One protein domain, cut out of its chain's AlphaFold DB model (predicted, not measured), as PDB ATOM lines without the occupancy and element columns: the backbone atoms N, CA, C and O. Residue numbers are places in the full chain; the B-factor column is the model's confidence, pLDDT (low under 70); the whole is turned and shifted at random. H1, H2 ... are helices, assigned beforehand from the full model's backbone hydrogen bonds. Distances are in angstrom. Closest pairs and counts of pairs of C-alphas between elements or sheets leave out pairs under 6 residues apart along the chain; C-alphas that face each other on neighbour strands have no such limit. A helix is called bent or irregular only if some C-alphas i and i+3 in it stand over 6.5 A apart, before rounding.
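This is residues 79 to 119 of the 1022 residues of an uncharacterized protein of Symbiodinium microadriaticum (UniProt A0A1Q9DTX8). Two helices of similar length, H1 and H2, meet near their ends at a wide-open corner, like an L or an opened V, with a short tail after the second arm. The corner is at Arg 97, the two arms lead away from it, and the space between them is empty. The printed part has 41 residues with two named helices, H1 then H2, and no named strand; its class is all helix. It is extended, with a radius of gyration of the C-alphas of 15.2 A, and its C-alphas span 47 by 23 by 7 A, flat across the thinnest direction.

H1, residues 79 to 96, has a kink of 28 degrees near residue 87. A tight link of one residue, Arg 97, joins it to H2, residues 98 to 116. The two are close but not clearly touching, with 1 pair of C-alphas within 8 A: the closest C-alphas, those of Leu 94 and Phe 101, are 6.7 A apart. Their lines are about perpendicular, at 84 degrees, and their centres are 22.4 A apart. Of the O i to N i+4 pairs, 12 of 14 in H1 and 13 of 15 in H2 are within hydrogen-bond range.

H1 begins at C-alpha 79 (33.957, -3.642, 287.359) and is 25.3 A from first to last C-alpha. It is irregular, but only just: C-alphas 84 and 87 are 6.6 A apart. H2 begins at C-alpha 98 (41.695, -25.619, 301.892), ends at C-alpha 116 (20.912, -39.619, 292.002) and is 26.9 A long. It is neither bent nor irregular, but only just: C-alphas 111 and 114 are 6.1 A apart.

The two C-alphas farthest apart, those of Asn 81 and Pro 119, are 47.2 A from each other. Residues 79 to 92 and 103 to 119 stand free. The printed part has no cut. Its mean pLDDT is 78.6; residues 79 to 85, 116 and 118 to 119 are under 70.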
ATOM      1  N   VAL A  79      34.540  -2.312 287.618       53.78
ATOM      2  CA  VAL A  79      33.957  -3.642 287.359       53.78
ATOM      3  C   VAL A  79      34.988  -4.568 286.705       53.78
ATOM      4  O   VAL A  79      35.188  -5.693 287.168       53.78
ATOM      5  N   LYS A  80      35.721  -4.086 285.691       57.75
ATOM      6  CA  LYS A  80      36.809  -4.847 285.052       57.75
ATOM      7  C   LYS A  80      37.927  -5.199 286.042       57.75
ATOM      8  O   LYS A  80      38.396  -6.335 286.058       57.75
ATOM      9  N   ASN A  81      38.326  -4.254 286.894       61.19
ATOM     10  CA  ASN A  81      39.345  -4.482 287.922       61.19
ATOM     11  C   ASN A  81      38.888  -5.492 288.990       61.19
ATOM     12  O   ASN A  81      39.690  -6.311 289.434       61.19
ATOM     13  N   PHE A  82      37.609  -5.482 289.372       66.50
ATOM     14  CA  PHE A  82      37.033  -6.427 290.330       66.50
ATOM     15  C   PHE A  82      36.929  -7.846 289.754       66.50
ATOM     16  O   PHE A  82      37.384  -8.793 290.396       66.50
ATOM     17  N   LEU A  83      36.448  -7.999 288.515       63.78
ATOM     18  CA  LEU A  83      36.415  -9.293 287.817       63.78
ATOM     19  C   LEU A  83      37.815  -9.920 287.686       63.78
ATOM     20  O   LEU A  83      37.963 -11.128 287.858       63.78
ATOM     21  N   LEU A  84      38.858  -9.109 287.474       65.94
ATOM     22  CA  LEU A  84      40.256  -9.566 287.458       65.94
ATOM     23  C   LEU A  84      40.822  -9.893 288.856       65.94
ATOM     24  O   LEU A  84      41.779 -10.662 288.963       65.94
ATOM     25  N   GLN A  85      40.241  -9.355 289.933       69.69
ATOM     26  CA  GLN A  85      40.641  -9.655 291.315       69.69
ATOM     27  C   GLN A  85      39.955 -10.900 291.890       69.69
ATOM     28  O   GLN A  85      40.561 -11.570 292.730       69.69
ATOM     29  N   ILE A  86      38.746 -11.262 291.436       73.62
ATOM     30  CA  ILE A  86      38.019 -12.453 291.921       73.62
ATOM     31  C   ILE A  86      38.886 -13.730 291.866       73.62
ATOM     32  O   ILE A  86      39.003 -14.378 292.909       73.62
ATOM     33  N   PRO A  87      39.574 -14.082 290.755       75.56
ATOM     34  CA  PRO A  87      40.440 -15.263 290.711       75.56
ATOM     35  C   PRO A  87      41.588 -15.217 291.728       75.56
ATOM     36  O   PRO A  87      41.926 -16.234 292.330       75.56
ATOM     37  N   GLN A  88      42.173 -14.039 291.968       73.69
ATOM     38  CA  GLN A  88      43.282 -13.879 292.916       73.69
ATOM     39  C   GLN A  88      42.811 -14.032 294.369       73.69
ATOM     40  O   GLN A  88      43.433 -14.756 295.148       73.69
ATOM     41  N   VAL A  89      41.682 -13.408 294.725       77.12
ATOM     42  CA  VAL A  89      41.062 -13.524 296.057       77.12
ATOM     43  C   VAL A  89      40.569 -14.951 296.312       77.12
ATOM     44  O   VAL A  89      40.741 -15.473 297.416       77.12
ATOM     45  N   TYR A  90      40.012 -15.609 295.292       77.50
ATOM     46  CA  TYR A  90      39.604 -17.011 295.339       77.50
ATOM     47  C   TYR A  90      40.804 -17.926 295.615       77.50
ATOM     48  O   TYR A  90      40.802 -18.635 296.621       77.50
ATOM     49  N   CYS A  91      41.871 -17.839 294.812       79.31
ATOM     50  CA  CYS A  91      43.093 -18.623 295.006       79.31
ATOM     51  C   CYS A  91      43.763 -18.370 296.368       79.31
ATOM     52  O   CYS A  91      44.165 -19.326 297.033       79.31
ATOM     53  N   GLU A  92      43.845 -17.118 296.839       84.06
ATOM     54  CA  GLU A  92      44.408 -16.829 298.167       84.06
ATOM     55  C   GLU A  92      43.522 -17.381 299.304       84.06
ATOM     56  O   GLU A  92      44.032 -17.859 300.321       84.06
ATOM     57  N   THR A  93      42.198 -17.382 299.134       78.69
ATOM     58  CA  THR A  93      41.262 -17.975 300.106       78.69
ATOM     59  C   THR A  93      41.390 -19.499 300.149       78.69
ATOM     60  O   THR A  93      41.466 -20.074 301.238       78.69
ATOM     61  N   LEU A  94      41.497 -20.141 298.983       81.94
ATOM     62  CA  LEU A  94      41.698 -21.584 298.831       81.94
ATOM     63  C   LEU A  94      43.029 -22.031 299.458       81.94
ATOM     64  O   LEU A  94      43.052 -22.991 300.225       81.94
ATOM     65  N   ALA A  95      44.109 -21.273 299.237       85.94
ATOM     66  CA  ALA A  95      45.415 -21.518 299.855       85.94
ATOM     67  C   ALA A  95      45.412 -21.314 301.384       85.94
ATOM     68  O   ALA A  95      46.080 -22.050 302.110       85.94
ATOM     69  N   ARG A  96      44.654 -20.335 301.903       89.06
ATOM     70  CA  ARG A  96      44.570 -20.053 303.351       89.06
ATOM     71  C   ARG A  96      43.644 -20.998 304.123       89.06
ATOM     72  O   ARG A  96      43.841 -21.159 305.328       89.06
ATOM     73  N   ARG A  97      42.612 -21.575 303.494       86.69
ATOM     74  CA  ARG A  97      41.625 -22.466 304.146       86.69
ATOM     75  C   ARG A  97      41.162 -23.622 303.236       86.69
ATOM     76  O   ARG A  97      39.959 -23.757 303.004       86.69
ATOM     77  N   PRO A  98      42.064 -24.516 302.786       87.44
ATOM     78  CA  PRO A  98      41.695 -25.619 301.892       87.44
ATOM     79  C   PRO A  98      40.647 -26.558 302.512       87.44
ATOM     80  O   PRO A  98      39.747 -27.026 301.820       87.44
ATOM     81  N   TRP A  99      40.687 -26.764 303.834       88.19
ATOM     82  CA  TRP A  99      39.706 -27.585 304.554       88.19
ATOM     83  C   TRP A  99      38.266 -27.064 304.438       88.19
ATOM     84  O   TRP A  99      37.341 -27.866 304.407       88.19
ATOM     85  N   ALA A 100      38.058 -25.746 304.350       87.12
ATOM     86  CA  ALA A 100      36.718 -25.165 304.254       87.12
ATOM     87  C   ALA A 100      36.113 -25.384 302.858       87.12
ATOM     88  O   ALA A 100      34.919 -25.646 302.733       87.12
ATOM     89  N   PHE A 101      36.954 -25.343 301.821       86.56
ATOM     90  CA  PHE A 101      36.563 -25.653 300.447       86.56
ATOM     91  C   PHE A 101      36.260 -27.149 300.270       86.56
ATOM     92  O   PHE A 101      35.235 -27.507 299.695       86.56
ATOM     93  N   LEU A 102      37.096 -28.024 300.844       88.50
ATOM     94  CA  LEU A 102      36.848 -29.470 300.874       88.50
ATOM     95  C   LEU A 102      35.573 -29.826 301.655       88.50
ATOM     96  O   LEU A 102      34.814 -30.679 301.207       88.50
ATOM     97  N   LEU A 103      35.298 -29.153 302.779       91.69
ATOM     98  CA  LEU A 103      34.058 -29.339 303.542       91.69
ATOM     99  C   LEU A 103      32.824 -28.932 302.720       91.69
ATOM    100  O   LEU A 103      31.843 -29.670 302.692       91.69
ATOM    101  N   PHE A 104      32.879 -27.788 302.029       90.88
ATOM    102  CA  PHE A 104      31.796 -27.323 301.159       90.88
ATOM    103  C   PHE A 104      31.496 -28.325 300.034       90.88
ATOM    104  O   PHE A 104      30.345 -28.720 299.857       90.88
ATOM    105  N   TRP A 105      32.526 -28.805 299.330       89.50
ATOM    106  CA  TRP A 105      32.351 -29.812 298.279       89.50
ATOM    107  C   TRP A 105      31.897 -31.170 298.814       89.50
ATOM    108  O   TRP A 105      31.045 -31.799 298.193       89.50
ATOM    109  N   ALA A 106      32.376 -31.603 299.983       91.38
ATOM    110  CA  ALA A 106      31.874 -32.813 300.632       91.38
ATOM    111  C   ALA A 106      30.376 -32.697 300.971       91.38
ATOM    112  O   ALA A 106      29.626 -33.636 300.721       91.38
ATOM    113  N   ILE A 107      29.920 -31.541 301.469       91.75
ATOM    114  CA  ILE A 107      28.495 -31.275 301.727       91.75
ATOM    115  C   ILE A 107      27.691 -31.274 300.419       91.75
ATOM    116  O   ILE A 107      26.648 -31.918 300.357       91.75
ATOM    117  N   ALA A 108      28.179 -30.623 299.357       89.81
ATOM    118  CA  ALA A 108      27.513 -30.625 298.053       89.81
ATOM    119  C   ALA A 108      27.373 -32.048 297.475       89.81
ATOM    120  O   ALA A 108      26.286 -32.450 297.065       89.81
ATOM    121  N   ILE A 109      28.440 -32.851 297.527       89.94
ATOM    122  CA  ILE A 109      28.444 -34.255 297.087       89.94
ATOM    123  C   ILE A 109      27.481 -35.105 297.937       89.94
ATOM    124  O   ILE A 109      26.722 -35.901 297.386       89.94
ATOM    125  N   LEU A 110      27.441 -34.896 299.258       87.56
ATOM    126  CA  LEU A 110      26.501 -35.566 300.169       87.56
ATOM    127  C   LEU A 110      25.034 -35.139 299.979       87.56
ATOM    128  O   LEU A 110      24.149 -35.859 300.431       87.56
ATOM    129  N   ILE A 111      24.760 -34.015 299.310       86.62
ATOM    130  CA  ILE A 111      23.403 -33.583 298.932       86.62
ATOM    131  C   ILE A 111      23.015 -34.131 297.550       86.62
ATOM    132  O   ILE A 111      21.882 -34.572 297.367       86.62
ATOM    133  N   VAL A 112      23.947 -34.155 296.592       83.19
ATOM    134  CA  VAL A 112      23.688 -34.581 295.204       83.19
ATOM    135  C   VAL A 112      23.640 -36.108 295.049       83.19
ATOM    136  O   VAL A 112      22.766 -36.617 294.346       83.19
ATOM    137  N   LEU A 113      24.513 -36.870 295.724       82.88
ATOM    138  CA  LEU A 113      24.508 -38.339 295.622       82.88
ATOM    139  C   LEU A 113      23.160 -38.968 296.042       82.88
ATOM    140  O   LEU A 113      22.648 -39.788 295.280       82.88
ATOM    141  N   PRO A 114      22.505 -38.565 297.156       77.56
ATOM    142  CA  PRO A 114      21.172 -39.063 297.509       77.56
ATOM    143  C   PRO A 114      20.053 -38.686 296.529       77.56
ATOM    144  O   PRO A 114      19.018 -39.350 296.530       77.56
ATOM    145  N   MET A 115      20.227 -37.645 295.704       70.62
ATOM    146  CA  MET A 115      19.272 -37.325 294.635       70.62
ATOM    147  C   MET A 115      19.413 -38.314 293.475       70.62
ATOM    148  O   MET A 115      18.410 -38.882 293.049       70.62
ATOM    149  N   MET A 116      20.645 -38.602 293.035       67.00
ATOM    150  CA  MET A 116      20.912 -39.619 292.002       67.00
ATOM    151  C   MET A 116      20.664 -41.064 292.468       67.00
ATOM    152  O   MET A 116      20.467 -41.944 291.639       67.00
ATOM    153  N   TRP A 117      20.657 -41.332 293.778       71.00
ATOM    154  CA  TRP A 117      20.363 -42.661 294.338       71.00
ATOM    155  C   TRP A 117      18.866 -42.956 294.518       71.00
ATOM    156  O   TRP A 117      18.506 -44.048 294.963       71.00
ATOM    157  N   ARG A 118      17.965 -42.029 294.161       68.75
ATOM    158  CA  ARG A 118      16.546 -42.377 294.000       68.75
ATOM    159  C   ARG A 118      16.363 -43.120 292.673       68.75
ATOM    160  O   ARG A 118      16.871 -42.643 291.663       68.75
ATOM    161  N   PRO A 119      15.630 -44.250 292.635       53.81
ATOM    162  CA  PRO A 119      15.380 -44.956 291.385       53.81
ATOM    163  C   PRO A 119      14.546 -44.068 290.457       53.81
ATOM    164  O   PRO A 119      13.363 -43.830 290.708       53.81
TER     165      PRO A 119